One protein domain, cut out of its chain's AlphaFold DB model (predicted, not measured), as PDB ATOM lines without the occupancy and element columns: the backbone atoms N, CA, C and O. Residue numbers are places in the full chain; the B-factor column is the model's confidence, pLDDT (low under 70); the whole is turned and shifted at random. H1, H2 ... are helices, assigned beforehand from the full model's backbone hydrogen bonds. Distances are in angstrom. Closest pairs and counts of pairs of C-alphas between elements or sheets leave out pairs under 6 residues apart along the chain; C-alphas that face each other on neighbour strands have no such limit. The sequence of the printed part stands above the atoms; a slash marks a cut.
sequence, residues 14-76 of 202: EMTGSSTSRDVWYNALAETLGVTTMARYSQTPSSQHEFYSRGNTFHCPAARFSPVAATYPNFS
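This is residues 14 to 76 of the 202 residues of an uncharacterized protein of Verrucomicrobia bacterium (UniProt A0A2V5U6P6). This is a fold with little regular structure: four short helices, with H3 in contact with H2, H1 and H4, and a wide loop, residues 52 to 76, that follows H4 and has no named element. The 63 printed residues are all helix by class, in the order H1, H2, H3, H4, though under half are in named elements. The whole is compact, with a radius of gyration of the C-alphas of 11.2 A and spans of 29 by 21 by 15 A.

Look first at H2, residues 25 to 33, with 4 of 5 O i to N i+4 pairs within hydrogen-bond range. It only just touches H3, residues 38 to 41, with 3 pairs of C-alphas within 8 A, the closest being Asn 27 and Met 38 at 5.7 A. H3, the hub, touches H1, residues 14 to 17; their closest C-alphas, Gly 17 and Ala 39, are 3.7 A apart. H3 and H4, residues 45 to 51, touch only at the corner; the closest C-alphas are Tyr 41 and Ser 47, 4.7 A. H2 and H4 are apart.

Find C-alpha 25 at (11.073, -49.999, -8.863); H2 runs 11.3 A to C-alpha 33. H4 runs 10.0 A, ending at C-alpha 51 at (22.270, -40.121, -5.035).

The printed part has no cut. Thr 20 and Ala 62 have the C-alphas farthest apart, 31.1 A. No link is long. Only residue 69 has pLDDT under 70.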
ATOM      1  N   GLU A  14      26.430 -52.281  -6.289       94.56
ATOM      2  CA  GLU A  14      26.611 -53.206  -7.414       94.56
ATOM      3  C   GLU A  14      25.311 -53.937  -7.783       94.56
ATOM      4  O   GLU A  14      24.901 -53.929  -8.943       94.56
ATOM      5  N   MET A  15      24.605 -54.498  -6.795       94.81
ATOM      6  CA  MET A  15      23.341 -55.201  -7.030       94.81
ATOM      7  C   MET A  15      22.271 -54.275  -7.613       94.81
ATOM      8  O   MET A  15      21.546 -54.677  -8.523       94.81
ATOM      9  N   THR A  16      22.184 -53.027  -7.137       93.69
ATOM     10  CA  THR A  16      21.217 -52.050  -7.673       93.69
ATOM     11  C   THR A  16      21.511 -51.635  -9.119       93.69
ATOM     12  O   THR A  16      20.587 -51.241  -9.835       93.69
ATOM     13  N   GLY A  17      22.769 -51.765  -9.557       94.00
ATOM     14  CA  GLY A  17      23.206 -51.470 -10.921       94.00
ATOM     15  C   GLY A  17      23.265 -52.649 -11.880       94.00
ATOM     16  O   GLY A  17      23.495 -52.440 -13.070       94.00
ATOM     17  N   SER A  18      23.031 -53.868 -11.395       94.38
ATOM     18  CA  SER A  18      22.955 -55.054 -12.246       94.38
ATOM     19  C   SER A  18      21.848 -54.921 -13.297       94.38
ATOM     20  O   SER A  18      20.753 -54.427 -13.016       94.38
ATOM     21  N   SER A  19      22.089 -55.448 -14.500       92.75
ATOM     22  CA  SER A  19      21.076 -55.534 -15.561       92.75
ATOM     23  C   SER A  19      19.851 -56.352 -15.140       92.75
ATOM     24  O   SER A  19      18.739 -56.071 -15.586       92.75
ATOM     25  N   THR A  20      20.032 -57.315 -14.231       92.38
ATOM     26  CA  THR A  20      18.941 -58.100 -13.640       92.38
ATOM     27  C   THR A  20      18.060 -57.288 -12.698       92.38
ATOM     28  O   THR A  20      16.969 -57.739 -12.385       92.38
ATOM     29  N   SER A  21      18.485 -56.098 -12.265       94.31
ATOM     30  CA  SER A  21      17.731 -55.209 -11.370       94.31
ATOM     31  C   SER A  21      16.942 -54.134 -12.124       94.31
ATOM     32  O   SER A  21      16.419 -53.206 -11.505       94.31
ATOM     33  N   ARG A  22      16.853 -54.216 -13.459       94.38
ATOM     34  CA  ARG A  22      16.153 -53.219 -14.287       94.38
ATOM     35  C   ARG A  22      14.658 -53.125 -13.971       94.38
ATOM     36  O   ARG A  22      14.092 -52.041 -14.036       94.38
ATOM     37  N   ASP A  23      14.034 -54.238 -13.607       92.56
ATOM     38  CA  ASP A  23      12.613 -54.353 -13.263       92.56
ATOM     39  C   ASP A  23      12.296 -54.013 -11.791       92.56
ATOM     40  O   ASP A  23      11.133 -54.055 -11.380       92.56
ATOM     41  N   VAL A  24      13.306 -53.657 -10.990       95.12
ATOM     42  CA  VAL A  24      13.122 -53.152  -9.622       95.12
ATOM     43  C   VAL A  24      12.658 -51.699  -9.681       95.12
ATOM     44  O   VAL A  24      13.102 -50.938 -10.542       95.12
ATOM     45  N   TRP A  25      11.769 -51.288  -8.771       95.31
ATOM     46  CA  TRP A  25      11.073 -49.999  -8.863       95.31
ATOM     47  C   TRP A  25      12.017 -48.803  -9.023       95.31
ATOM     48  O   TRP A  25      11.739 -47.926  -9.833       95.31
ATOM     49  N   TYR A  26      13.161 -48.783  -8.337       95.94
ATOM     50  CA  TYR A  26      14.118 -47.674  -8.403       95.94
ATOM     51  C   TYR A  26      14.837 -47.548  -9.760       95.94
ATOM     52  O   TYR A  26      15.494 -46.546 -10.030       95.94
ATOM     53  N   ASN A  27      14.737 -48.558 -10.627       97.19
ATOM     54  CA  ASN A  27      15.223 -48.512 -12.005       97.19
ATOM     55  C   ASN A  27      14.046 -48.359 -12.973       97.19
ATOM     56  O   ASN A  27      14.039 -47.421 -13.765       97.19
ATOM     57  N   ALA A  28      13.026 -49.215 -12.862       95.69
ATOM     58  CA  ALA A  28      11.876 -49.228 -13.764       95.69
ATOM     59  C   ALA A  28      11.053 -47.927 -13.709       95.69
ATOM     60  O   ALA A  28      10.679 -47.377 -14.748       95.69
ATOM     61  N   LEU A  29      10.784 -47.409 -12.503       94.06
ATOM     62  CA  LEU A  29      10.054 -46.152 -12.335       94.06
ATOM     63  C   LEU A  29      10.889 -44.977 -12.840       94.06
ATOM     64  O   LEU A  29      10.369 -44.123 -13.547       94.06
ATOM     65  N   ALA A  30      12.182 -44.951 -12.518       95.00
ATOM     66  CA  ALA A  30      13.071 -43.881 -12.949       95.00
ATOM     67  C   ALA A  30      13.214 -43.821 -14.476       95.00
ATOM     68  O   ALA A  30      13.123 -42.739 -15.050       95.00
ATOM     69  N   GLU A  31      13.338 -44.978 -15.136       95.38
ATOM     70  CA  GLU A  31      13.340 -45.082 -16.598       95.38
ATOM     71  C   GLU A  31      12.028 -44.549 -17.194       95.38
ATOM     72  O   GLU A  31      12.055 -43.737 -18.115       95.38
ATOM     73  N   THR A  32      10.884 -44.924 -16.612       94.81
ATOM     74  CA  THR A  32       9.559 -44.453 -17.054       94.81
ATOM     75  C   THR A  32       9.380 -42.943 -16.864       94.81
ATOM     76  O   THR A  32       8.768 -42.282 -17.699       94.81
ATOM     77  N   LEU A  33       9.918 -42.383 -15.776       93.25
ATOM     78  CA  LEU A  33       9.861 -40.952 -15.466       93.25
ATOM     79  C   LEU A  33      10.919 -40.124 -16.216       93.25
ATOM     80  O   LEU A  33      10.896 -38.899 -16.125       93.25
ATOM     81  N   GLY A  34      11.854 -40.762 -16.927       95.44
ATOM     82  CA  GLY A  34      12.961 -40.076 -17.594       95.44
ATOM     83  C   GLY A  34      13.969 -39.437 -16.628       95.44
ATOM     84  O   GLY A  34      14.632 -38.468 -16.996       95.44
ATOM     85  N   VAL A  35      14.085 -39.955 -15.401       95.06
ATOM     86  CA  VAL A  35      15.048 -39.488 -14.385       95.06
ATOM     87  C   VAL A  35      16.209 -40.472 -14.224       95.06
ATOM     88  O   VAL A  35      16.196 -41.585 -14.752       95.06
ATOM     89  N   THR A  36      17.251 -40.066 -13.497       95.81
ATOM     90  CA  THR A  36      18.434 -40.903 -13.261       95.81
ATOM     91  C   THR A  36      18.065 -42.176 -12.497       95.81
ATOM     92  O   THR A  36      17.518 -42.127 -11.397       95.81
ATOM     93  N   THR A  37      18.382 -43.331 -13.080       96.50
ATOM     94  CA  THR A  37      18.141 -44.646 -12.476       96.50
ATOM     95  C   THR A  37      19.189 -44.976 -11.415       96.50
ATOM     96  O   THR A  37      20.316 -44.469 -11.455       96.50
ATOM     97  N   MET A  38      18.873 -45.900 -10.504       95.62
ATOM     98  CA  MET A  38      19.884 -46.413  -9.571       95.62
ATOM     99  C   MET A  38      21.079 -47.049 -10.265       95.62
ATOM    100  O   MET A  38      22.200 -46.893  -9.788       95.62
ATOM    101  N   ALA A  39      20.870 -47.685 -11.417       96.06
ATOM    102  CA  ALA A  39      21.960 -48.250 -12.199       96.06
ATOM    103  C   ALA A  39      22.965 -47.214 -12.717       96.06
ATOM    104  O   ALA A  39      24.101 -47.570 -13.027       96.06
ATOM    105  N   ARG A  40      22.583 -45.934 -12.802       96.25
ATOM    106  CA  ARG A  40      23.538 -44.846 -13.043       96.25
ATOM    107  C   ARG A  40      24.201 -44.381 -11.754       96.25
ATOM    108  O   ARG A  40      25.415 -44.206 -11.737       96.25
ATOM    109  N   TYR A  41      23.439 -44.240 -10.670       95.75
ATOM    110  CA  TYR A  41      24.001 -43.849  -9.376       95.75
ATOM    111  C   TYR A  41      25.036 -44.846  -8.841       95.75
ATOM    112  O   TYR A  41      26.014 -44.434  -8.223       95.75
ATOM    113  N   SER A  42      24.901 -46.135  -9.149       95.12
ATOM    114  CA  SER A  42      25.820 -47.181  -8.697       95.12
ATOM    115  C   SER A  42      27.205 -47.183  -9.357       95.12
ATOM    116  O   SER A  42      28.082 -47.890  -8.867       95.12
ATOM    117  N   GLN A  43      27.424 -46.448 -10.455       94.94
ATOM    118  CA  GLN A  43      28.596 -46.640 -11.328       94.94
ATOM    119  C   GLN A  43      29.921 -46.159 -10.732       94.94
ATOM    120  O   GLN A  43      30.960 -46.773 -10.960       94.94
ATOM    121  N   THR A  44      29.907 -45.044 -10.001       93.56
ATOM    122  CA  THR A  44      31.122 -44.401  -9.483       93.56
ATOM    123  C   THR A  44      30.894 -43.865  -8.071       93.56
ATOM    124  O   THR A  44      29.762 -43.521  -7.733       93.56
ATOM    125  N   PRO A  45      31.939 -43.692  -7.244       91.38
ATOM    126  CA  PRO A  45      31.785 -43.044  -5.940       91.38
ATOM    127  C   PRO A  45      31.148 -41.646  -6.020       91.38
ATOM    128  O   PRO A  45      30.363 -41.268  -5.154       91.38
ATOM    129  N   SER A  46      31.434 -40.884  -7.081       92.31
ATOM    130  CA  SER A  46      30.840 -39.562  -7.303       92.31
ATOM    131  C   SER A  46      29.334 -39.640  -7.562       92.31
ATOM    132  O   SER A  46      28.577 -38.891  -6.950       92.31
ATOM    133  N   SER A  47      28.883 -40.577  -8.400       93.94
ATOM    134  CA  SER A  47      27.450 -40.786  -8.635       93.94
ATOM    135  C   SER A  47      26.748 -41.351  -7.391       93.94
ATOM    136  O   SER A  47      25.625 -40.962  -7.090       93.94
ATOM    137  N   GLN A  48      27.419 -42.188  -6.595       93.88
ATOM    138  CA  GLN A  48      26.883 -42.661  -5.310       93.88
ATOM    139  C   GLN A  48      26.696 -41.514  -4.310       93.88
ATOM    140  O   GLN A  48      25.743 -41.517  -3.535       93.88
ATOM    141  N   HIS A  49      27.574 -40.508  -4.333       91.81
ATOM    142  CA  HIS A  49      27.392 -39.294  -3.541       91.81
ATOM    143  C   HIS A  49      26.223 -38.441  -4.062       91.81
ATOM    144  O   HIS A  49      25.416 -37.952  -3.273       91.81
ATOM    145  N   GLU A  50      26.087 -38.311  -5.385       92.94
ATOM    146  CA  GLU A  50      24.994 -37.576  -6.035       92.94
ATOM    147  C   GLU A  50      23.608 -38.170  -5.733       92.94
ATOM    148  O   GLU A  50      22.624 -37.430  -5.672       92.94
ATOM    149  N   PHE A  51      23.513 -39.479  -5.477       94.75
ATOM    150  CA  PHE A  51      22.270 -40.121  -5.035       94.75
ATOM    151  C   PHE A  51      21.654 -39.411  -3.818       94.75
ATOM    152  O   PHE A  51      20.454 -39.162  -3.799       94.75
ATOM    153  N   TYR A  52      22.483 -38.959  -2.874       94.00
ATOM    154  CA  TYR A  52      22.048 -38.268  -1.654       94.00
ATOM    155  C   TYR A  52      21.842 -36.756  -1.824       94.00
ATOM    156  O   TYR A  52      21.604 -36.043  -0.843       94.00
ATOM    157  N   SER A  53      21.945 -36.235  -3.048       91.12
ATOM    158  CA  SER A  53      21.694 -34.822  -3.317       91.12
ATOM    159  C   SER A  53      20.246 -34.436  -2.996       91.12
ATOM    160  O   SER A  53      19.295 -35.211  -3.139       91.12
ATOM    161  N   ARG A  54      20.059 -33.193  -2.537       86.19
ATOM    162  CA  ARG A  54      18.714 -32.659  -2.290       86.19
ATOM    163  C   ARG A  54      17.932 -32.607  -3.601       86.19
ATOM    164  O   ARG A  54      18.428 -32.082  -4.589       86.19
ATOM    165  N   GLY A  55      16.689 -33.080  -3.568       84.75
ATOM    166  CA  GLY A  55      15.808 -33.104  -4.739       84.75
ATOM    167  C   GLY A  55      15.874 -34.398  -5.552       84.75
ATOM    168  O   GLY A  55      15.162 -34.509  -6.545       84.75
ATOM    169  N   ASN A  56      16.668 -35.387  -5.127       92.88
ATOM    170  CA  ASN A  56      16.634 -36.718  -5.718       92.88
ATOM    171  C   ASN A  56      15.238 -37.363  -5.564       92.88
ATOM    172  O   ASN A  56      14.654 -37.347  -4.479       92.88
ATOM    173  N   THR A  57      14.718 -37.962  -6.639       92.00
ATOM    174  CA  THR A  57      13.380 -38.580  -6.702       92.00
ATOM    175  C   THR A  57      13.191 -39.741  -5.723       92.00
ATOM    176  O   THR A  57      12.063 -40.060  -5.368       92.00
ATOM    177  N   PHE A  58      14.272 -40.367  -5.256       95.56
ATOM    178  CA  PHE A  58      14.225 -41.480  -4.306       95.56
ATOM    179  C   PHE A  58      14.175 -41.033  -2.844       95.56
ATOM    180  O   PHE A  58      14.199 -41.874  -1.932       95.56
ATOM    181  N   HIS A  59      14.161 -39.718  -2.599       96.00
ATOM    182  CA  HIS A  59      14.335 -39.166  -1.270       96.00
ATOM    183  C   HIS A  59      13.273 -38.139  -0.883       96.00
ATOM    184  O   HIS A  59      12.981 -37.184  -1.598       96.00
ATOM    185  N   CYS A  60      12.770 -38.283   0.341       95.56
ATOM    186  CA  CYS A  60      12.091 -37.208   1.042       95.56
ATOM    187  C   CYS A  60      13.104 -36.082   1.342       95.56
ATOM    188  O   CYS A  60      14.132 -36.360   1.968       95.56
ATOM    189  N   PRO A  61      12.830 -34.806   0.995       93.81
ATOM    190  CA  PRO A  61      13.745 -33.691   1.276       93.81
ATOM    191  C   PRO A  61      14.057 -33.472   2.764       93.81
ATOM    192  O   PRO A  61      15.052 -32.829   3.095       93.81
ATOM    193  N   ALA A  62      13.203 -33.982   3.657       94.12
ATOM    194  CA  ALA A  62      13.383 -33.913   5.106       94.12
ATOM    195  C   ALA A  62      14.166 -35.107   5.688       94.12
ATOM    196  O   ALA A  62      14.406 -35.141   6.896       94.12
ATOM    197  N   ALA A  63      14.535 -36.094   4.863       94.31
ATOM    198  CA  ALA A  63      15.309 -37.244   5.313       94.31
ATOM    199  C   ALA A  63      16.721 -36.832   5.725       94.31
ATOM    200  O   ALA A  63      17.361 -35.992   5.086       94.31
ATOM    201  N   ARG A  64      17.214 -37.441   6.804       91.00
ATOM    202  CA  ARG A  64      18.548 -37.162   7.338       91.00
ATOM    203  C   ARG A  64      19.468 -38.342   7.093       91.00
ATOM    204  O   ARG A  64      19.459 -39.312   7.839       91.00
ATOM    205  N   PHE A  65      20.269 -38.235   6.043       91.44
ATOM    206  CA  PHE A  65      21.314 -39.205   5.751       91.44
ATOM    207  C   PHE A  65      22.567 -38.922   6.578       91.44
ATOM    208  O   PHE A  65      22.890 -37.767   6.867       91.44
ATOM    209  N   SER A  66      23.281 -39.986   6.943       84.31
ATOM    210  CA  SER A  66      24.618 -39.864   7.521       84.31
ATOM    211  C   SER A  66      25.542 -39.112   6.553       84.31
ATOM    212  O   SER A  66      25.486 -39.375   5.350       84.31
ATOM    213  N   PRO A  67      26.420 -38.214   7.041       73.31
ATOM    214  CA  PRO A  67      27.430 -37.578   6.196       73.31
ATOM    215  C   PRO A  67      28.500 -38.571   5.713       73.31
ATOM    216  O   PRO A  67      29.244 -38.270   4.783       73.31
ATOM    217  N   VAL A  68      28.594 -39.748   6.341       72.00
ATOM    218  CA  VAL A  68      29.477 -40.830   5.902       72.00
ATOM    219  C   VAL A  68      28.796 -41.593   4.770       72.00
ATOM    220  O   VAL A  68      27.635 -41.981   4.900       72.00
ATOM    221  N   ALA A  69      29.534 -41.836   3.682       67.25
ATOM    222  CA  ALA A  69      29.054 -42.639   2.566       67.25
ATOM    223  C   ALA A  69      28.563 -44.003   3.070       67.25
ATOM    224  O   ALA A  69      29.303 -44.750   3.711       67.25
ATOM    225  N   ALA A  70      27.300 -44.316   2.795       78.75
ATOM    226  CA  ALA A  70      26.745 -45.602   3.166       78.75
ATOM    227  C   ALA A  70      27.332 -46.706   2.277       78.75
ATOM    228  O   ALA A  70      27.442 -46.558   1.056       78.75
ATOM    229  N   THR A  71      27.659 -47.844   2.891       85.00
ATOM    230  CA  THR A  71      28.178 -49.039   2.203       85.00
ATOM    231  C   THR A  71      27.202 -49.585   1.150       85.00
ATOM    232  O   THR A  71      27.594 -50.312   0.241       85.00
ATOM    233  N   TYR A  72      25.925 -49.219   1.253       92.19
ATOM    234  CA  TYR A  72      24.851 -49.527   0.316       92.19
ATOM    235  C   TYR A  72      23.909 -48.313   0.190       92.19
ATOM    236  O   TYR A  72      23.891 -47.471   1.091       92.19
ATOM    237  N   PRO A  73      23.148 -48.182  -0.910       95.06
ATOM    238  CA  PRO A  73      22.196 -47.091  -1.086       95.06
ATOM    239  C   PRO A  73      21.097 -47.128  -0.022       95.06
ATOM    240  O   PRO A  73      20.407 -48.136   0.130       95.06
ATOM    241  N   ASN A  74      20.915 -46.008   0.677       95.69
ATOM    242  CA  ASN A  74      19.810 -45.806   1.606       95.69
ATOM    243  C   ASN A  74      18.704 -44.983   0.943       95.69
ATOM    244  O   ASN A  74      18.922 -43.838   0.564       95.69
ATOM    245  N   PHE A  75      17.503 -45.536   0.862       96.44
ATOM    246  CA  PHE A  75      16.312 -44.893   0.326       96.44
ATOM    247  C   PHE A  75      15.473 -44.319   1.471       96.44
ATOM    248  O   PHE A  75      15.293 -44.974   2.496       96.44
ATOM    249  N   SER A  76      14.941 -43.104   1.304       97.06
ATOM    250  CA  SER A  76      13.969 -42.533   2.250       97.06
ATOM    251  C   SER A  76      12.529 -42.550   1.738       97.06
ATOM    252  O   SER A  76      11.614 -42.240   2.502       97.06
TER     253      SER A  76